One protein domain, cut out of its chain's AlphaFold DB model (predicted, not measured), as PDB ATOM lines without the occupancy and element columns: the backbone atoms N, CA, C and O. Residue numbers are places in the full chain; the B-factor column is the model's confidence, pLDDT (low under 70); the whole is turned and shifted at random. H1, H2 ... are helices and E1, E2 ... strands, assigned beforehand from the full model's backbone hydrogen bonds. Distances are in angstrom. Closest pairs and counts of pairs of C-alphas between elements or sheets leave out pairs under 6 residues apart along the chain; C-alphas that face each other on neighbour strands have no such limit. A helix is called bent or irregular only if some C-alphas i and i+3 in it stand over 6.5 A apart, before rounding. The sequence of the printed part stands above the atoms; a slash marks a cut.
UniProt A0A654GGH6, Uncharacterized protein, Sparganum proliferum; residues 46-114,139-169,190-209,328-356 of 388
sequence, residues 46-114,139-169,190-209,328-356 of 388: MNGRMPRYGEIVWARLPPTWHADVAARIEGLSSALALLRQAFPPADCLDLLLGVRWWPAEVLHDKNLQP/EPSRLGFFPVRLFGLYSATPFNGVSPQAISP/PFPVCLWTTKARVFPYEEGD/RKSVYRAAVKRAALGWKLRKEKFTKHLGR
ATOM      1  N   MET A  46     214.012 366.949 235.730       40.66
ATOM      2  CA  MET A  46     214.381 368.354 235.957       40.66
ATOM      3  C   MET A  46     213.231 369.147 236.604       40.66
ATOM      4  O   MET A  46     213.436 369.863 237.580       40.66
ATOM      5  N   ASN A  47     211.996 368.933 236.137       46.84
ATOM      6  CA  ASN A  47     210.775 369.550 236.662       46.84
ATOM      7  C   ASN A  47     210.301 368.964 238.011       46.84
ATOM      8  O   ASN A  47     209.255 369.361 238.528       46.84
ATOM      9  N   GLY A  48     211.009 367.982 238.585       51.50
ATOM     10  CA  GLY A  48     210.699 367.402 239.898       51.50
ATOM     11  C   GLY A  48     209.347 366.677 240.013       51.50
ATOM     12  O   GLY A  48     208.984 366.232 241.104       51.50
ATOM     13  N   ARG A  49     208.588 366.513 238.917       56.66
ATOM     14  CA  ARG A  49     207.248 365.899 238.923       56.66
ATOM     15  C   ARG A  49     207.353 364.408 239.231       56.66
ATOM     16  O   ARG A  49     207.676 363.612 238.355       56.66
ATOM     17  N   MET A  50     207.125 364.002 240.475       59.03
ATOM     18  CA  MET A  50     207.024 362.580 240.811       59.03
ATOM     19  C   MET A  50     205.588 362.085 240.554       59.03
ATOM     20  O   MET A  50     204.655 362.793 240.956       59.03
ATOM     21  N   PRO A  51     205.390 360.921 239.898       65.12
ATOM     22  CA  PRO A  51     204.063 360.344 239.696       65.12
ATOM     23  C   PRO A  51     203.325 360.173 241.026       65.12
ATOM     24  O   PRO A  51     203.896 359.705 242.013       65.12
ATOM     25  N   ARG A  52     202.062 360.595 241.076       70.50
ATOM     26  CA  ARG A  52     201.262 360.624 242.308       70.50
ATOM     27  C   ARG A  52     200.465 359.334 242.464       70.50
ATOM     28  O   ARG A  52     199.981 358.779 241.484       70.50
ATOM     29  N   TYR A  53     200.243 358.887 243.697       77.88
ATOM     30  CA  TYR A  53     199.356 357.750 243.954       77.88
ATOM     31  C   TYR A  53     197.943 358.020 243.417       77.88
ATOM     32  O   TYR A  53     197.345 359.062 243.691       77.88
ATOM     33  N   GLY A  54     197.418 357.079 242.632       72.75
ATOM     34  CA  GLY A  54     196.167 357.224 241.895       72.75
ATOM     35  C   GLY A  54     196.256 358.100 240.636       72.75
ATOM     36  O   GLY A  54     195.211 358.390 240.058       72.75
ATOM     37  N   GLU A  55     197.439 358.528 240.191       80.62
ATOM     38  CA  GLU A  55     197.635 359.115 238.859       80.62
ATOM     39  C   GLU A  55     197.554 358.014 237.788       80.62
ATOM     40  O   GLU A  55     197.959 356.870 238.020       80.62
ATOM     41  N   ILE A  56     196.992 358.350 236.624       86.69
ATOM     42  CA  ILE A  56     196.949 357.459 235.459       86.69
ATOM     43  C   ILE A  56     198.090 357.845 234.527       86.69
ATOM     44  O   ILE A  56     198.319 359.029 234.269       86.69
ATOM     45  N   VAL A  57     198.807 356.833 234.050       89.25
ATOM     46  CA  VAL A  57     200.043 356.963 233.281       89.25
ATOM     47  C   VAL A  57     200.091 355.933 232.156       89.25
ATOM     48  O   VAL A  57     199.511 354.854 232.265       89.25
ATOM     49  N   TRP A  58     200.839 356.218 231.100       91.56
ATOM     50  CA  TRP A  58     201.320 355.205 230.167       91.56
ATOM     51  C   TRP A  58     202.578 354.564 230.737       91.56
ATOM     52  O   TRP A  58     203.613 355.216 230.852       91.56
ATOM     53  N   ALA A  59     202.502 353.286 231.104       90.56
ATOM     54  CA  ALA A  59     203.658 352.518 231.541       90.56
ATOM     55  C   ALA A  59     204.362 351.889 230.330       90.56
ATOM     56  O   ALA A  59     203.731 351.193 229.527       90.56
ATOM     57  N   ARG A  60     205.679 352.100 230.213       88.12
ATOM     58  CA  ARG A  60     206.523 351.393 229.244       88.12
ATOM     59  C   ARG A  60     206.688 349.961 229.724       88.12
ATOM     60  O   ARG A  60     207.395 349.710 230.711       88.12
ATOM     61  N   LEU A  61     206.049 349.028 229.028       85.31
ATOM     62  CA  LEU A  61     206.227 347.609 229.306       85.31
ATOM     63  C   LEU A  61     207.705 347.232 229.107       85.31
ATOM     64  O   LEU A  61     208.397 347.860 228.297       85.31
ATOM     65  N   PRO A  62     208.239 346.281 229.893       77.12
ATOM     66  CA  PRO A  62     209.576 345.770 229.627       77.12
ATOM     67  C   PRO A  62     209.586 345.068 228.259       77.12
ATOM     68  O   PRO A  62     208.524 344.645 227.792       77.12
ATOM     69  N   PRO A  63     210.759 344.917 227.617       67.62
ATOM     70  CA  PRO A  63     210.867 344.028 226.467       67.62
ATOM     71  C   PRO A  63     210.340 342.636 226.837       67.62
ATOM     72  O   PRO A  63     210.498 342.182 227.976       67.62
ATOM     73  N   THR A  64     209.680 341.982 225.881       62.28
ATOM     74  CA  THR A  64     209.098 340.647 226.058       62.28
ATOM     75  C   THR A  64     210.137 339.656 226.578       62.28
ATOM     76  O   THR A  64     211.303 339.702 226.190       62.28
ATOM     77  N   TRP A  65     209.696 338.779 227.479       59.59
ATOM     78  CA  TRP A  65     210.533 337.928 228.323       59.59
ATOM     79  C   TRP A  65     211.464 337.009 227.506       59.59
ATOM     80  O   TRP A  65     211.058 335.936 227.067       59.59
ATOM     81  N   HIS A  66     212.725 337.412 227.309       57.09
ATOM     82  CA  HIS A  66     213.739 336.572 226.663       57.09
ATOM     83  C   HIS A  66     214.213 335.472 227.625       57.09
ATOM     84  O   HIS A  66     214.343 335.717 228.828       57.09
ATOM     85  N   ALA A  67     214.520 334.278 227.115       58.00
ATOM     86  CA  ALA A  67     214.942 333.147 227.950       58.00
ATOM     87  C   ALA A  67     216.223 333.455 228.758       58.00
ATOM     88  O   ALA A  67     216.297 333.167 229.951       58.00
ATOM     89  N   ASP A  68     217.191 334.143 228.153       58.81
ATOM     90  CA  ASP A  68     218.442 334.541 228.821       58.81
ATOM     91  C   ASP A  68     218.214 335.618 229.888       58.81
ATOM     92  O   ASP A  68     218.928 335.684 230.889       58.81
ATOM     93  N   VAL A  69     217.191 336.459 229.699       63.09
ATOM     94  CA  VAL A  69     216.762 337.438 230.703       63.09
ATOM     95  C   VAL A  69     216.095 336.716 231.878       63.09
ATOM     96  O   VAL A  69     216.360 337.092 233.015       63.09
ATOM     97  N   ALA A  70     215.345 335.632 231.636       62.19
ATOM     98  CA  ALA A  70     214.823 334.749 232.683       62.19
ATOM     99  C   ALA A  70     215.948 334.204 233.577       62.19
ATOM    100  O   ALA A  70     215.987 334.489 234.773       62.19
ATOM    101  N   ALA A  71     216.909 333.494 232.977       63.75
ATOM    102  CA  ALA A  71     217.993 332.832 233.700       63.75
ATOM    103  C   ALA A  71     218.876 333.831 234.472       63.75
ATOM    104  O   ALA A  71     219.263 333.587 235.617       63.75
ATOM    105  N   ARG A  72     219.149 335.006 233.885       66.25
ATOM    106  CA  ARG A  72     219.901 336.079 234.556       66.25
ATOM    107  C   ARG A  72     219.116 336.745 235.687       66.25
ATOM    108  O   ARG A  72     219.731 337.162 236.662       66.25
ATOM    109  N   ILE A  73     217.788 336.837 235.579       65.88
ATOM    110  CA  ILE A  73     216.911 337.314 236.658       65.88
ATOM    111  C   ILE A  73     216.827 336.289 237.795       65.88
ATOM    112  O   ILE A  73     216.752 336.673 238.963       65.88
ATOM    113  N   GLU A  74     216.868 334.992 237.484       66.69
ATOM    114  CA  GLU A  74     216.815 333.939 238.498       66.69
ATOM    115  C   GLU A  74     218.038 333.957 239.424       66.69
ATOM    116  O   GLU A  74     217.872 333.862 240.643       66.69
ATOM    117  N   GLY A  75     219.230 334.202 238.870       65.44
ATOM    118  CA  GLY A  75     220.483 334.370 239.617       65.44
ATOM    119  C   GLY A  75     220.669 335.711 240.348       65.44
ATOM    120  O   GLY A  75     221.744 335.946 240.898       65.44
ATOM    121  N   LEU A  76     219.677 336.610 240.360       64.50
ATOM    122  CA  LEU A  76     219.782 337.886 241.084       64.50
ATOM    123  C   LEU A  76     219.801 337.698 242.606       64.50
ATOM    124  O   LEU A  76     219.018 336.923 243.159       64.50
ATOM    125  N   SER A  77     220.639 338.492 243.278       62.66
ATOM    126  CA  SER A  77     220.700 338.583 244.740       62.66
ATOM    127  C   SER A  77     219.384 339.088 245.346       62.66
ATOM    128  O   SER A  77     218.588 339.754 244.680       62.66
ATOM    129  N   SER A  78     219.165 338.824 246.639       61.53
ATOM    130  CA  SER A  78     217.924 339.170 247.349       61.53
ATOM    131  C   SER A  78     217.534 340.651 247.223       61.53
ATOM    132  O   SER A  78     216.360 340.956 247.041       61.53
ATOM    133  N   ALA A  79     218.513 341.564 247.221       53.53
ATOM    134  CA  ALA A  79     218.293 343.005 247.043       53.53
ATOM    135  C   ALA A  79     217.764 343.387 245.641       53.53
ATOM    136  O   ALA A  79     217.126 344.425 245.476       53.53
ATOM    137  N   LEU A  80     218.004 342.547 244.628       60.38
ATOM    138  CA  LEU A  80     217.523 342.724 243.254       60.38
ATOM    139  C   LEU A  80     216.373 341.768 242.893       60.38
ATOM    140  O   LEU A  80     215.867 341.826 241.772       60.38
ATOM    141  N   ALA A  81     215.894 340.942 243.832       64.38
ATOM    142  CA  ALA A  81     214.769 340.029 243.615       64.38
ATOM    143  C   ALA A  81     213.490 340.756 243.153       64.38
ATOM    144  O   ALA A  81     212.705 340.188 242.392       64.38
ATOM    145  N   LEU A  82     213.335 342.035 243.522       67.25
ATOM    146  CA  LEU A  82     212.307 342.952 243.019       67.25
ATOM    147  C   LEU A  82     212.193 342.955 241.486       67.25
ATOM    148  O   LEU A  82     211.088 343.047 240.951       67.25
ATOM    149  N   LEU A  83     213.314 342.837 240.766       69.69
ATOM    150  CA  LEU A  83     213.331 342.918 239.305       69.69
ATOM    151  C   LEU A  83     212.531 341.786 238.647       69.69
ATOM    152  O   LEU A  83     211.976 342.021 237.580       69.69
ATOM    153  N   ARG A  84     212.350 340.627 239.306       72.44
ATOM    154  CA  ARG A  84     211.407 339.572 238.873       72.44
ATOM    155  C   ARG A  84     209.987 340.123 238.672       72.44
ATOM    156  O   ARG A  84     209.292 339.731 237.745       72.44
ATOM    157  N   GLN A  85     209.578 341.067 239.520       74.88
ATOM    158  CA  GLN A  85     208.252 341.689 239.543       74.88
ATOM    159  C   GLN A  85     208.173 343.000 238.731       74.88
ATOM    160  O   GLN A  85     207.144 343.679 238.738       74.88
ATOM    161  N   ALA A  86     209.243 343.378 238.024       78.00
ATOM    162  CA  ALA A  86     209.193 344.417 236.993       78.00
ATOM    163  C   ALA A  86     208.678 343.876 235.640       78.00
ATOM    164  O   ALA A  86     208.466 344.654 234.705       78.00
ATOM    165  N   PHE A  87     208.471 342.555 235.541       80.81
ATOM    166  CA  PHE A  87     207.983 341.850 234.358       80.81
ATOM    167  C   PHE A  87     206.560 341.299 234.555       80.81
ATOM    168  O   PHE A  87     206.212 340.891 235.665       80.81
ATOM    169  N   PRO A  88     205.720 341.285 233.499       81.94
ATOM    170  CA  PRO A  88     204.386 340.698 233.560       81.94
ATOM    171  C   PRO A  88     204.416 339.200 233.890       81.94
ATOM    172  O   PRO A  88     205.305 338.497 233.403       81.94
ATOM    173  N   PRO A  89     203.415 338.686 234.629       82.25
ATOM    174  CA  PRO A  89     203.186 337.252 234.759       82.25
ATOM    175  C   PRO A  89     203.085 336.557 233.396       82.25
ATOM    176  O   PRO A  89     202.512 337.106 232.449       82.25
ATOM    177  N   ALA A  90     203.618 335.336 233.310       81.44
ATOM    178  CA  ALA A  90     203.710 334.577 232.063       81.44
ATOM    179  C   ALA A  90     202.346 334.397 231.369       81.44
ATOM    180  O   ALA A  90     202.240 334.542 230.154       81.44
ATOM    181  N   ASP A  91     201.280 334.193 232.150       82.50
ATOM    182  CA  ASP A  91     199.906 334.016 231.667       82.50
ATOM    183  C   ASP A  91     199.263 335.297 231.090       82.50
ATOM    184  O   ASP A  91     198.105 335.272 230.660       82.50
ATOM    185  N   CYS A  92     199.988 336.417 231.086       83.94
ATOM    186  CA  CYS A  92     199.587 337.681 230.473       83.94
ATOM    187  C   CYS A  92     200.474 338.097 229.289       83.94
ATOM    188  O   CYS A  92     200.113 339.056 228.607       83.94
ATOM    189  N   LEU A  93     201.599 337.418 229.024       83.81
ATOM    190  CA  LEU A  93     202.565 337.837 227.997       83.81
ATOM    191  C   LEU A  93     201.952 337.875 226.592       83.81
ATOM    192  O   LEU A  93     202.176 338.845 225.868       83.81
ATOM    193  N   ASP A  94     201.098 336.908 226.245       84.31
ATOM    194  CA  ASP A  94     200.377 336.905 224.965       84.31
ATOM    195  C   ASP A  94     199.572 338.190 224.760       84.31
ATOM    196  O   ASP A  94     199.616 338.785 223.689       84.31
ATOM    197  N   LEU A  95     198.872 338.677 225.792       84.62
ATOM    198  CA  LEU A  95     198.053 339.894 225.711       84.62
ATOM    199  C   LEU A  95     198.880 341.177 225.536       84.62
ATOM    200  O   LEU A  95     198.321 342.211 225.167       84.62
ATOM    201  N   LEU A  96     200.187 341.100 225.788       85.69
ATOM    202  CA  LEU A  96     201.147 342.200 225.720       85.69
ATOM    203  C   LEU A  96     202.058 342.137 224.485       85.69
ATOM    204  O   LEU A  96     202.804 343.081 224.230       85.69
ATOM    205  N   LEU A  97     201.997 341.053 223.706       83.12
ATOM    206  CA  LEU A  97     202.840 340.846 222.533       83.12
ATOM    207  C   LEU A  97     202.640 341.964 221.494       83.12
ATOM    208  O   LEU A  97     201.526 342.194 221.017       83.12
ATOM    209  N   GLY A  98     203.733 342.652 221.150       78.56
ATOM    210  CA  GLY A  98     203.745 343.811 220.249       78.56
ATOM    211  C   GLY A  98     203.336 345.147 220.892       78.56
ATOM    212  O   GLY A  98     203.323 346.163 220.206       78.56
ATOM    213  N   VAL A  99     203.016 345.194 222.191       83.69
ATOM    214  CA  VAL A  99     202.575 346.427 222.864       83.69
ATOM    215  C   VAL A  99     203.713 347.043 223.683       83.69
ATOM    216  O   VAL A  99     204.116 346.518 224.716       83.69
ATOM    217  N   ARG A 100     204.211 348.212 223.261       85.44
ATOM    218  CA  ARG A 100     205.262 348.968 223.979       85.44
ATOM    219  C   ARG A 100     204.742 349.747 225.198       85.44
ATOM    220  O   ARG A 100     205.482 349.959 226.160       85.44
ATOM    221  N   TRP A 101     203.484 350.187 225.151       90.25
ATOM    222  CA  TRP A 101     202.885 351.118 226.113       90.25
ATOM    223  C   TRP A 101     201.527 350.619 226.596       90.25
ATOM    224  O   TRP A 101     200.614 350.452 225.789       90.25
ATOM    225  N   TRP A 102     201.362 350.440 227.907       92.75
ATOM    226  CA  TRP A 102     200.087 350.027 228.499       92.75
ATOM    227  C   TRP A 102     199.553 351.089 229.466       92.75
ATOM    228  O   TRP A 102     200.328 351.609 230.274       92.75
ATOM    229  N   PRO A 103     198.252 351.427 229.426       93.25
ATOM    230  CA  PRO A 103     197.690 352.393 230.355       93.25
ATOM    231  C   PRO A 103     197.617 351.782 231.759       93.25
ATOM    232  O   PRO A 103     197.117 350.670 231.955       93.25
ATOM    233  N   ALA A 104     198.102 352.512 232.753       91.69
ATOM    234  CA  ALA A 104     198.306 352.025 234.108       91.69
ATOM    235  C   ALA A 104     197.931 353.070 235.169       91.69
ATOM    236  O   ALA A 104     197.732 354.247 234.876       91.69
ATOM    237  N   GLU A 105     197.831 352.630 236.420       88.19
ATOM    238  CA  GLU A 105     197.562 353.472 237.585       88.19
ATOM    239  C   GLU A 105     198.639 353.274 238.649       88.19
ATOM    240  O   GLU A 105     198.927 352.140 239.034       88.19
ATOM    241  N   VAL A 106     199.211 354.373 239.142       85.31
ATOM    242  CA  VAL A 106     200.226 354.356 240.205       85.31
ATOM    243  C   VAL A 106     199.574 353.944 241.528       85.31
ATOM    244  O   VAL A 106     198.692 354.642 242.032       85.31
ATOM    245  N   LEU A 107     199.996 352.817 242.100       80.25
ATOM    246  CA  LEU A 107     199.515 352.340 243.400       80.25
ATOM    247  C   LEU A 107     200.354 352.936 244.540       80.25
ATOM    248  O   LEU A 107     201.500 353.325 244.341       80.25
ATOM    249  N   HIS A 108     199.789 352.987 245.746       71.94
ATOM    250  CA  HIS A 108     200.552 353.266 246.963       71.94
ATOM    251  C   HIS A 108     201.028 351.946 247.574       71.94
ATOM    252  O   HIS A 108     200.222 351.034 247.725       71.94
ATOM    253  N   ASP A 109     202.286 351.885 248.012       64.19
ATOM    254  CA  ASP A 109     202.912 350.759 248.731       64.19
ATOM    255  C   ASP A 109     202.043 350.153 249.855       64.19
ATOM    256  O   ASP A 109     202.085 348.951 250.094       64.19
ATOM    257  N   LYS A 110     201.202 350.957 250.526       61.47
ATOM    258  CA  LYS A 110     200.254 350.476 251.552       61.47
ATOM    259  C   LYS A 110     199.186 349.529 251.006       61.47
ATOM    260  O   LYS A 110     198.764 348.622 251.708       61.47
ATOM    261  N   ASN A 111     198.784 349.712 249.751       58.78
ATOM    262  CA  ASN A 111     197.829 348.853 249.052       58.78
ATOM    263  C   ASN A 111     198.484 347.533 248.587       58.78
ATOM    264  O   ASN A 111     197.845 346.760 247.876       58.78
ATOM    265  N   LEU A 112     199.763 347.316 248.924       60.97
ATOM    266  CA  LEU A 112     200.539 346.112 248.632       60.97
ATOM    267  C   LEU A 112     201.007 345.368 249.884       60.97
ATOM    268  O   LEU A 112     201.814 344.446 249.775       60.97
ATOM    269  N   GLN A 113     200.565 345.772 251.074       52.06
ATOM    270  CA  GLN A 113     200.806 344.934 252.239       52.06
ATOM    271  C   GLN A 113     199.926 343.681 252.098       52.06
ATOM    272  O   GLN A 113     198.729 343.832 251.842       52.06
ATOM    273  N   PRO A 114     200.480 342.458 252.210       44.69
ATOM    274  CA  PRO A 114     199.645 341.289 252.431       44.69
ATOM    275  C   PRO A 114     198.896 341.482 253.755       44.69
ATOM    276  O   PRO A 114     199.414 342.135 254.666       44.69
ATOM    277  N   GLU A 139     212.659 348.904 250.738       53.50
ATOM    278  CA  GLU A 139     213.865 349.061 249.915       53.50
ATOM    279  C   GLU A 139     213.545 349.486 248.460       53.50
ATOM    280  O   GLU A 139     214.179 350.432 247.988       53.50
ATOM    281  N   PRO A 140     212.513 348.938 247.778       53.25
ATOM    282  CA  PRO A 140     212.078 349.368 246.442       53.25
ATOM    283  C   PRO A 140     211.825 350.873 246.334       53.25
ATOM    284  O   PRO A 140     212.374 351.540 245.454       53.25
ATOM    285  N   SER A 141     211.076 351.429 247.290       55.06
ATOM    286  CA  SER A 141     210.721 352.851 247.334       55.06
ATOM    287  C   SER A 141     211.929 353.761 247.616       55.06
ATOM    288  O   SER A 141     211.868 354.958 247.345       55.06
ATOM    289  N   ARG A 142     213.047 353.214 248.128       52.56
ATOM    290  CA  ARG A 142     214.340 353.920 248.279       52.56
ATOM    291  C   ARG A 142     215.193 353.858 247.007       52.56
ATOM    292  O   ARG A 142     216.016 354.744 246.805       52.56
ATOM    293  N   LEU A 143     214.966 352.868 246.142       61.38
ATOM    294  CA  LEU A 143     215.621 352.699 244.837       61.38
ATOM    295  C   LEU A 143     214.875 353.408 243.684       61.38
ATOM    296  O   LEU A 143     215.191 353.193 242.517       61.38
ATOM    297  N   GLY A 144     213.867 354.236 243.983       70.31
ATOM    298  CA  GLY A 144     213.087 354.961 242.970       70.31
ATOM    299  C   GLY A 144     212.095 354.095 242.180       70.31
ATOM    300  O   GLY A 144     211.514 354.572 241.201       70.31
ATOM    301  N   PHE A 145     211.882 352.845 242.602       77.06
ATOM    302  CA  PHE A 145     210.821 351.992 242.077       77.06
ATOM    303  C   PHE A 145     209.500 352.286 242.790       77.06
ATOM    304  O   PHE A 145     209.461 352.496 244.000       77.06
ATOM    305  N   PHE A 146     208.406 352.253 242.037       77.81
ATOM    306  CA  PHE A 146     207.046 352.333 242.562       77.81
ATOM    307  C   PHE A 146     206.124 351.368 241.801       77.81
ATOM    308  O   PHE A 146     206.414 350.996 240.657       77.81
ATOM    309  N   PRO A 147     205.013 350.942 242.414       84.06
ATOM    310  CA  PRO A 147     204.112 349.982 241.802       84.06
ATOM    311  C   PRO A 147     203.089 350.646 240.872       84.06
ATOM    312  O   PRO A 147     202.494 351.676 241.192       84.06
ATOM    313  N   VAL A 148     202.818 350.008 239.734       87.62
ATOM    314  CA  VAL A 148     201.738 350.383 238.809       87.62
ATOM    315  C   VAL A 148     200.829 349.194 238.519       87.62
ATOM    316  O   VAL A 148     201.305 348.096 238.247       87.62
ATOM    317  N   ARG A 149     199.513 349.416 238.530       89.94
ATOM    318  CA  ARG A 149     198.498 348.458 238.064       89.94
ATOM    319  C   ARG A 149     198.218 348.681 236.586       89.94
ATOM    320  O   ARG A 149     197.805 349.775 236.214       89.94
ATOM    321  N   LEU A 150     198.346 347.647 235.763       91.75
ATOM    322  CA  LEU A 150     197.966 347.692 234.353       91.75
ATOM    323  C   LEU A 150     196.438 347.603 234.211       91.75
ATOM    324  O   LEU A 150     195.803 346.706 234.769       91.75
ATOM    325  N   PHE A 151     195.810 348.522 233.469       90.00
ATOM    326  CA  PHE A 151     194.353 348.501 233.321       90.00
ATOM    327  C   PHE A 151     193.886 347.268 232.542       90.00
ATOM    328  O   PHE A 151     194.408 346.951 231.478       90.00
ATOM    329  N   GLY A 152     192.852 346.598 233.052       86.75
ATOM    330  CA  GLY A 152     192.150 345.522 232.347       86.75
ATOM    331  C   GLY A 152     192.894 344.192 232.204       86.75
ATOM    332  O   GLY A 152     192.317 343.283 231.615       86.75
ATOM    333  N   LEU A 153     194.106 344.063 232.751       88.38
ATOM    334  CA  LEU A 153     194.855 342.809 232.798       88.38
ATOM    335  C   LEU A 153     194.743 342.161 234.177       88.38
ATOM    336  O   LEU A 153     194.872 342.826 235.206       88.38
ATOM    337  N   TYR A 154     194.543 340.848 234.171       87.44
ATOM    338  CA  TYR A 154     194.448 340.013 235.362       87.44
ATOM    339  C   TYR A 154     195.280 338.747 235.160       87.44
ATOM    340  O   TYR A 154     195.338 338.233 234.040       87.44
ATOM    341  N   SER A 155     195.892 338.256 236.236       85.81
ATOM    342  CA  SER A 155     196.729 337.054 236.275       85.81
ATOM    343  C   SER A 155     196.200 336.046 237.303       85.81
ATOM    344  O   SER A 155     195.477 336.403 238.241       85.81
ATOM    345  N   ALA A 156     196.556 334.774 237.126       82.25
ATOM    346  CA  ALA A 156     196.447 333.769 238.183       82.25
ATOM    347  C   ALA A 156     197.501 333.957 239.301       82.25
ATOM    348  O   ALA A 156     197.304 333.475 240.414       82.25
ATOM    349  N   THR A 157     198.600 334.668 239.028       77.44
ATOM    350  CA  THR A 157     199.700 334.914 239.968       77.44
ATOM    351  C   THR A 157     199.465 336.198 240.781       77.44
ATOM    352  O   THR A 157     199.254 337.258 240.186       77.44
ATOM    353  N   PRO A 158     199.547 336.162 242.126       74.50
ATOM    354  CA  PRO A 158     199.489 337.366 242.949       74.50
ATOM    355  C   PRO A 158     200.771 338.193 242.821       74.50
ATOM    356  O   PRO A 158     201.883 337.681 242.961       74.50
ATOM    357  N   PHE A 159     200.627 339.504 242.647       73.12
ATOM    358  CA  PHE A 159     201.740 340.441 242.797       73.12
ATOM    359  C   PHE A 159     202.057 340.612 244.288       73.12
ATOM    360  O   PHE A 159     201.166 340.971 245.054       73.12
ATOM    361  N   ASN A 160     203.296 340.337 244.712       66.25
ATOM    362  CA  ASN A 160     203.750 340.441 246.112       66.25
ATOM    363  C   ASN A 160     202.880 339.703 247.163       66.25
ATOM    364  O   ASN A 160     202.880 340.064 248.335       66.25
ATOM    365  N   GLY A 161     202.134 338.665 246.761       54.59
ATOM    366  CA  GLY A 161     201.216 337.942 247.658       54.59
ATOM    367  C   GLY A 161     199.943 338.714 248.038       54.59
ATOM    368  O   GLY A 161     199.237 338.307 248.955       54.59
ATOM    369  N   VAL A 162     199.635 339.822 247.356       52.91
ATOM    370  CA  VAL A 162     198.540 340.728 247.731       52.91
ATOM    371  C   VAL A 162     197.167 340.153 247.370       52.91
ATOM    372  O   VAL A 162     196.934 339.712 246.241       52.91
ATOM    373  N   SER A 163     196.236 340.214 248.326       46.75
ATOM    374  CA  SER A 163     194.832 339.814 248.174       46.75
ATOM    375  C   SER A 163     194.119 340.600 247.054       46.75
ATOM    376  O   SER A 163     194.326 341.813 246.937       46.75
ATOM    377  N   PRO A 164     193.221 339.985 246.250       50.31
ATOM    378  CA  PRO A 164     192.540 340.673 245.145       50.31
ATOM    379  C   PRO A 164     191.749 341.917 245.574       50.31
ATOM    380  O   PRO A 164     191.559 342.840 244.780       50.31
ATOM    381  N   GLN A 165     191.275 341.933 246.824       47.81
ATOM    382  CA  GLN A 165     190.337 342.933 247.337       47.81
ATOM    383  C   GLN A 165     191.028 344.236 247.778       47.81
ATOM    384  O   GLN A 165     190.437 345.307 247.649       47.81
ATOM    385  N   ALA A 166     192.292 344.176 248.216       48.44
ATOM    386  CA  ALA A 166     193.040 345.326 248.745       48.44
ATOM    387  C   ALA A 166     193.331 346.422 247.695       48.44
ATOM    388  O   ALA A 166     193.585 347.580 248.028       48.44
ATOM    389  N   ILE A 167     193.299 346.060 246.408       51.31
ATOM    390  CA  ILE A 167     193.731 346.922 245.300       51.31
ATOM    391  C   ILE A 167     192.542 347.586 244.571       51.31
ATOM    392  O   ILE A 167     192.703 348.659 243.977       51.31
ATOM    393  N   SER A 168     191.344 346.995 244.586       47.84
ATOM    394  CA  SER A 168     190.185 347.507 243.838       47.84
ATOM    395  C   SER A 168     189.436 348.632 244.569       47.84
ATOM    396  O   SER A 168     188.984 348.410 245.692       47.84
ATOM    397  N   PRO A 169     189.175 349.803 243.947       43.69
ATOM    398  CA  PRO A 169     188.111 350.676 244.434       43.69
ATOM    399  C   PRO A 169     186.756 349.958 244.271       43.69
ATOM    400  O   PRO A 169     186.571 349.262 243.267       43.69
ATOM    401  N   PRO A 190     192.026 336.273 239.417       76.62
ATOM    402  CA  PRO A 190     191.482 337.237 240.371       76.62
ATOM    403  C   PRO A 190     192.418 338.431 240.603       76.62
ATOM    404  O   PRO A 190     191.949 339.512 240.956       76.62
ATOM    405  N   PHE A 191     193.729 338.265 240.408       82.00
ATOM    406  CA  PHE A 191     194.717 339.282 240.754       82.00
ATOM    407  C   PHE A 191     194.885 340.296 239.613       82.00
ATOM    408  O   PHE A 191     195.118 339.886 238.474       82.00
ATOM    409  N   PRO A 192     194.795 341.613 239.870       85.94
ATOM    410  CA  PRO A 192     195.106 342.621 238.862       85.94
ATOM    411  C   PRO A 192     196.612 342.614 238.568       85.94
ATOM    412  O   PRO A 192     197.422 342.626 239.497       85.94
ATOM    413  N   VAL A 193     197.004 342.648 237.291       87.06
ATOM    414  CA  VAL A 193     198.433 342.679 236.934       87.06
ATOM    415  C   VAL A 193     199.043 343.992 237.402       87.06
ATOM    416  O   VAL A 193     198.660 345.072 236.946       87.06
ATOM    417  N   CYS A 194     200.013 343.885 238.300       87.56
ATOM    418  CA  CYS A 194     200.802 345.000 238.793       87.56
ATOM    419  C   CYS A 194     202.285 344.747 238.496       87.56
ATOM    420  O   CYS A 194     202.704 343.597 238.381       87.56
ATOM    421  N   LEU A 195     203.055 345.821 238.334       86.31
ATOM    422  CA  LEU A 195     204.491 345.804 238.045       86.31
ATOM    423  C   LEU A 195     205.208 346.826 238.922       86.31
ATOM    424  O   LEU A 195     204.667 347.905 239.169       86.31
ATOM    425  N   TRP A 196     206.455 346.549 239.295       84.31
ATOM    426  CA  TRP A 196     207.371 347.604 239.732       84.31
ATOM    427  C   TRP A 196     207.968 348.312 238.517       84.31
ATOM    428  O   TRP A 196     208.477 347.679 237.592       84.31
ATOM    429  N   THR A 197     207.912 349.639 238.513       82.75
ATOM    430  CA  THR A 197     208.462 350.477 237.444       82.75
ATOM    431  C   THR A 197     209.198 351.677 238.030       82.75
ATOM    432  O   THR A 197     209.114 351.948 239.226       82.75
ATOM    433  N   THR A 198     209.935 352.397 237.189       82.25
ATOM    434  CA  THR A 198     210.662 353.618 237.557       82.25
ATOM    435  C   THR A 198     210.073 354.827 236.836       82.25
ATOM    436  O   THR A 198     209.347 354.696 235.846       82.25
ATOM    437  N   LYS A 199     210.408 356.036 237.302       77.50
ATOM    438  CA  LYS A 199     209.891 357.287 236.725       77.50
ATOM    439  C   LYS A 199     210.198 357.424 235.228       77.50
ATOM    440  O   LYS A 199     209.308 357.778 234.467       77.50
ATOM    441  N   ALA A 200     211.403 357.053 234.792       79.81
ATOM    442  CA  ALA A 200     211.812 357.080 233.380       79.81
ATOM    443  C   ALA A 200     211.034 356.099 232.468       79.81
ATOM    444  O   ALA A 200     211.254 356.054 231.257       79.81
ATOM    445  N   ARG A 201     210.137 355.283 233.039       82.06
ATOM    446  CA  ARG A 201     209.304 354.299 232.342       82.06
ATOM    447  C   ARG A 201     207.803 354.578 232.470       82.06
ATOM    448  O   ARG A 201     207.009 353.707 232.111       82.06
ATOM    449  N   VAL A 202     207.398 355.760 232.938       85.81
ATOM    450  CA  VAL A 202     205.995 356.201 232.911       85.81
ATOM    451  C   VAL A 202     205.863 357.601 232.322       85.81
ATOM    452  O   VAL A 202     206.699 358.458 232.580       85.81
ATOM    453  N   PHE A 203     204.793 357.831 231.566       86.69
ATOM    454  CA  PHE A 203     204.416 359.147 231.045       86.69
ATOM    455  C   PHE A 203     203.005 359.502 231.536       86.69
ATOM    456  O   PHE A 203     202.173 358.598 231.638       86.69
ATOM    457  N   PRO A 204     202.697 360.766 231.872       85.06
ATOM    458  CA  PRO A 204     201.347 361.166 232.273       85.06
ATOM    459  C   PRO A 204     200.290 360.818 231.215       85.06
ATOM    460  O   PRO A 204     200.558 360.929 230.024       85.06
ATOM    461  N   TYR A 205     199.088 360.428 231.645       85.12
ATOM    462  CA  TYR A 205     197.935 360.300 230.748       85.12
ATOM    463  C   TYR A 205     197.267 361.673 230.548       85.12
ATOM    464  O   TYR A 205     197.087 362.428 231.511       85.12
ATOM    465  N   GLU A 206     196.882 361.983 229.314       85.62
ATOM    466  CA  GLU A 206     196.387 363.285 228.857       85.62
ATOM    467  C   GLU A 206     194.932 363.242 228.345       85.62
ATOM    468  O   GLU A 206     194.246 362.220 228.373       85.62
ATOM    469  N   GLU A 207     194.426 364.384 227.878       81.06
ATOM    470  CA  GLU A 207     193.117 364.479 227.227       81.06
ATOM    471  C   GLU A 207     193.236 364.117 225.738       81.06
ATOM    472  O   GLU A 207     194.112 364.631 225.048       81.06
ATOM    473  N   GLY A 208     192.367 363.233 225.238       80.38
ATOM    474  CA  GLY A 208     192.435 362.731 223.856       80.38
ATOM    475  C   GLY A 208     193.403 361.557 223.651       80.38
ATOM    476  O   GLY A 208     193.489 361.020 222.549       80.38
ATOM    477  N   ASP A 209     194.080 361.089 224.704       82.25
ATOM    478  CA  ASP A 209     194.879 359.855 224.678       82.25
ATOM    479  C   ASP A 209     194.054 358.609 224.300       82.25
ATOM    480  O   ASP A 209     194.595 357.657 223.739       82.25
ATOM    481  N   ARG A 328     193.746 340.541 221.530       87.56
ATOM    482  CA  ARG A 328     194.754 341.502 222.022       87.56
ATOM    483  C   ARG A 328     194.293 342.944 221.811       87.56
ATOM    484  O   ARG A 328     194.171 343.708 222.768       87.56
ATOM    485  N   LYS A 329     193.916 343.295 220.573       88.00
ATOM    486  CA  LYS A 329     193.443 344.648 220.220       88.00
ATOM    487  C   LYS A 329     192.118 345.019 220.906       88.00
ATOM    488  O   LYS A 329     191.880 346.199 221.154       88.00
ATOM    489  N   SER A 330     191.277 344.041 221.256       88.00
ATOM    490  CA  SER A 330     190.053 344.251 222.046       88.00
ATOM    491  C   SER A 330     190.356 344.533 223.525       88.00
ATOM    492  O   SER A 330     189.896 345.541 224.064       88.00
ATOM    493  N   VAL A 331     191.193 343.703 224.164       89.75
ATOM    494  CA  VAL A 331     191.617 343.871 225.569       89.75
ATOM    495  C   VAL A 331     192.333 345.207 225.763       89.75
ATOM    496  O   VAL A 331     191.989 345.956 226.678       89.75
ATOM    497  N   TYR A 332     193.247 345.561 224.856       90.38
ATOM    498  CA  TYR A 332     193.959 346.838 224.894       90.38
ATOM    499  C   TYR A 332     193.006 348.040 224.798       90.38
ATOM    500  O   TYR A 332     193.029 348.934 225.644       90.38
ATOM    501  N   ARG A 333     192.057 348.022 223.853       90.06
ATOM    502  CA  ARG A 333     191.031 349.075 223.730       90.06
ATOM    503  C   ARG A 333     190.112 349.165 224.951       90.06
ATOM    504  O   ARG A 333     189.668 350.258 225.297       90.06
ATOM    505  N   ALA A 334     189.831 348.049 225.623       89.75
ATOM    506  CA  ALA A 334     189.095 348.049 226.885       89.75
ATOM    507  C   ALA A 334     189.925 348.632 228.047       89.75
ATOM    508  O   ALA A 334     189.370 349.324 228.903       89.75
ATOM    509  N   ALA A 335     191.243 348.403 228.066       90.81
ATOM    510  CA  ALA A 335     192.167 349.006 229.026       90.81
ATOM    511  C   ALA A 335     192.247 350.532 228.863       90.81
ATOM    512  O   ALA A 335     192.024 351.256 229.833       90.81
ATOM    513  N   VAL A 336     192.456 351.023 227.634       91.06
ATOM    514  CA  VAL A 336     192.520 352.465 227.321       91.06
ATOM    515  C   VAL A 336     191.209 353.168 227.681       91.06
ATOM    516  O   VAL A 336     191.224 354.171 228.388       91.06
ATOM    517  N   LYS A 337     190.047 352.594 227.335       91.19
ATOM    518  CA  LYS A 337     188.741 353.155 227.735       91.19
ATOM    519  C   LYS A 337     188.546 353.214 229.255       91.19
ATOM    520  O   LYS A 337     187.999 354.193 229.760       91.19
ATOM    521  N   ARG A 338     188.999 352.201 230.005       88.69
ATOM    522  CA  ARG A 338     188.967 352.217 231.482       88.69
ATOM    523  C   ARG A 338     189.885 353.297 232.057       88.69
ATOM    524  O   ARG A 338     189.484 353.973 233.003       88.69
ATOM    525  N   ALA A 339     191.065 353.489 231.471       89.19
ATOM    526  CA  ALA A 339     191.998 354.539 231.862       89.19
ATOM    527  C   ALA A 339     191.415 355.937 231.602       89.19
ATOM    528  O   ALA A 339     191.334 356.738 232.530       89.19
ATOM    529  N   ALA A 340     190.881 356.192 230.403       88.31
ATOM    530  CA  ALA A 340     190.215 357.446 230.061       88.31
ATOM    531  C   ALA A 340     189.037 357.775 230.994       88.31
ATOM    532  O   ALA A 340     188.933 358.896 231.488       88.31
ATOM    533  N   LEU A 341     188.172 356.799 231.298       87.62
ATOM    534  CA  LEU A 341     187.085 356.974 232.270       87.62
ATOM    535  C   LEU A 341     187.630 357.279 233.674       87.62
ATOM    536  O   LEU A 341     187.171 358.217 234.325       87.62
ATOM    537  N   GLY A 342     188.644 356.538 234.124       84.25
ATOM    538  CA  GLY A 342     189.309 356.769 235.406       84.25
ATOM    539  C   GLY A 342     190.019 358.125 235.494       84.25
ATOM    540  O   GLY A 342     190.107 358.689 236.584       84.25
ATOM    541  N   TRP A 343     190.502 358.662 234.373       86.44
ATOM    542  CA  TRP A 343     191.137 359.978 234.275       86.44
ATOM    543  C   TRP A 343     190.080 361.080 234.325       86.44
ATOM    544  O   TRP A 343     190.163 361.973 235.168       86.44
ATOM    545  N   LYS A 344     189.019 360.950 233.515       84.00
ATOM    546  CA  LYS A 344     187.880 361.881 233.454       84.00
ATOM    547  C   LYS A 344     187.201 361.994 234.831       84.00
ATOM    548  O   LYS A 344     187.020 363.105 235.326       84.00
ATOM    549  N   LEU A 345     186.972 360.872 235.527       81.50
ATOM    550  CA  LEU A 345     186.459 360.839 236.910       81.50
ATOM    551  C   LEU A 345     187.402 361.496 237.936       81.50
ATOM    552  O   LEU A 345     186.942 362.199 238.837       81.50
ATOM    553  N   ARG A 346     188.723 361.294 237.823       76.94
ATOM    554  CA  ARG A 346     189.707 361.915 238.730       76.94
ATOM    555  C   ARG A 346     189.825 363.418 238.513       76.94
ATOM    556  O   ARG A 346     189.813 364.156 239.496       76.94
ATOM    557  N   LYS A 347     189.867 363.868 237.257       76.31
ATOM    558  CA  LYS A 347     189.848 365.286 236.870       76.31
ATOM    559  C   LYS A 347     188.579 365.967 237.386       76.31
ATOM    560  O   LYS A 347     188.667 367.003 238.040       76.31
ATOM    561  N   GLU A 348     187.412 365.346 237.202       77.44
ATOM    562  CA  GLU A 348     186.143 365.861 237.728       77.44
ATOM    563  C   GLU A 348     186.136 365.930 239.268       77.44
ATOM    564  O   GLU A 348     185.791 366.967 239.841       77.44
ATOM    565  N   LYS A 349     186.582 364.867 239.959       71.81
ATOM    566  CA  LYS A 349     186.700 364.854 241.428       71.81
ATOM    567  C   LYS A 349     187.641 365.960 241.920       71.81
ATOM    568  O   LYS A 349     187.282 366.676 242.851       71.81
ATOM    569  N   PHE A 350     188.801 366.127 241.288       66.06
ATOM    570  CA  PHE A 350     189.794 367.150 241.625       66.06
ATOM    571  C   PHE A 350     189.222 368.568 241.476       66.06
ATOM    572  O   PHE A 350     189.271 369.347 242.429       66.06
ATOM    573  N   THR A 351     188.564 368.865 240.350       66.06
ATOM    574  CA  THR A 351     187.851 370.135 240.123       66.06
ATOM    575  C   THR A 351     186.767 370.380 241.179       66.06
ATOM    576  O   THR A 351     186.711 371.465 241.757       66.06
ATOM    577  N   LYS A 352     185.956 369.364 241.518       67.31
ATOM    578  CA  LYS A 352     184.920 369.458 242.569       67.31
ATOM    579  C   LYS A 352     185.491 369.753 243.967       67.31
ATOM    580  O   LYS A 352     184.821 370.413 244.754       67.31
ATOM    581  N   HIS A 353     186.706 369.292 244.283       58.66
ATOM    582  CA  HIS A 353     187.347 369.552 245.583       58.66
ATOM    583  C   HIS A 353     188.039 370.930 245.619       58.66
ATOM    584  O   HIS A 353     187.907 371.658 246.606       58.66
ATOM    585  N   LEU A 354     188.702 371.339 244.530       54.44
ATOM    586  CA  LEU A 354     189.297 372.678 244.409       54.44
ATOM    587  C   LEU A 354     188.249 373.800 244.349       54.44
ATOM    588  O   LEU A 354     188.499 374.891 244.854       54.44
ATOM    589  N   GLY A 355     187.047 373.533 243.829       46.94
ATOM    590  CA  GLY A 355     185.942 374.500 243.791       46.94
ATOM    591  C   GLY A 355     185.440 374.994 245.159       46.94
ATOM    592  O   GLY A 355     184.602 375.890 245.202       46.94
ATOM    593  N   ARG A 356     185.931 374.437 246.279       47.72
ATOM    594  CA  ARG A 356     185.590 374.873 247.650       47.72
ATOM    595  C   ARG A 356     186.767 375.358 248.496       47.72
ATOM    596  O   ARG A 356     186.534 375.859 249.591       47.72
TER     597      ARG A 356
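Overview. This is residues 46 to 114, 139 to 169, 190 to 209 and 328 to 356 of the 388 residues of an uncharacterized protein of Sparganum proliferum (UniProt A0A654GGH6). A small sheet of five antiparallel strands, strongly twisted and curled like a partly rolled barrel, makes the core, and the long helix H6 crosses over E3 and E2; residues 347 to 356, of which 347 to 354 belong to H6, stick out as an arm. Away from H6, the helical hairpin H1 and H2 packs on the sheet through H2, next to E4; H3 sits by the first residues of H6, and the short helices H4 and H5 only graze the sheet. The printed part has 149 residues, with six named helices and five named strands in the order E1 H1 H2 H3 E2 H4 H5 E3 E4 E5 H6, and the sheet's order is E4 E3 E2 E1 E5. The class is mixed, helices and strands. The whole is compact, with a radius of gyration of the C-alphas of 15.7 A, and spans 54 by 36 by 35 A, or 43 by 34 by 33 A without residues 347 to 356, which stand free.

Arrangement. E1, residues 56 to 60, is an inner strand. H1, residues 67 to 74, is not on the sheet; it touches H2, residues 78 to 86, at a steep tilt of 40 degrees, opposite ways, as a helical hairpin whose closest C-alphas are those of Ile 73 and Arg 84, 6.3 A apart. H3, residues 90 to 96, only grazes the sheet. E2, residues 101 to 106, is antiparallel to E1, with N 104 and O 57 2.8 A apart. H4, residues 109 to 112, and H5, residues 139 to 142, also only graze the sheet. E3, residues 145 to 155, is antiparallel to E2, with N 149 and O 105 2.8 A apart, and bends by 108 degrees at residue 152. E4, residues 191 to 198, is an edge strand antiparallel to E3, with N 148 and O 195 2.9 A apart. H2 stands up from the sheet over E4, at a height of 10.0 A; the closest C-alphas of H2 and E4, those of Ala 86 and Trp 196, are 4.6 A apart. E5, residues 202 to 204, is the other edge strand, antiparallel to E1, with N 58 and O 203 2.8 A apart; E4 and E5 meet only through their link. H6, residues 328 to 354, is on the sheet over E3 and E2 at a height of 8.1 A, only just slantwise to the strands, at 31 degrees to E2 on the local plane. Its closest C-alpha pair with E3 is Ala 335 and Gly 152, 4.8 A. With residues 328 to 331 alone H6 touches H3, about perpendicular at 84 degrees, the C-alphas of Arg 328 and Leu 95 being 5.2 A apart. H1 and H6 are apart. Every O i to N i+4 pair is within hydrogen-bond range in H1 and H6, but 1 of 5 in H2 and 1 of 3 in H3, where 5 of 6 and 3 of 4 O i to N i+3 pairs are; H4 and H5 are too short for an O i to N i+4 pair.

Along the chain. E1 begins at C-alpha 56, (196.949, 357.459, 235.459). H2, 14.5 A long, is irregular, with C-alphas 79 and 82 7.2 A apart, and so is H3, with C-alphas 91 and 94 7.3 A apart. E2 is 14.7 A long. E3 runs 21.3 A from C-alpha 145, (210.821, 351.992, 242.077), and E4 21.7 A. H6 runs 38.8 A to C-alpha 354, (189.297, 372.678, 244.409).

Size, cuts and confidence. The C-alphas farthest apart, those of Asp 68 and Arg 356, are 55.3 A apart. Residues 115 to 138, 170 to 189 and 210 to 327 are not printed; the C-alpha gaps across these cuts are 16.4 A, 14.4 A and 18.5 A. Of the links that are printed whole, the one from E1 to H1 is short and the others are tight. Residues 156 to 169 hold no named element. The mean pLDDT of the printed part is 74.1; 55 residues are under 70, among them residues 63 to 83 and 160 to 169.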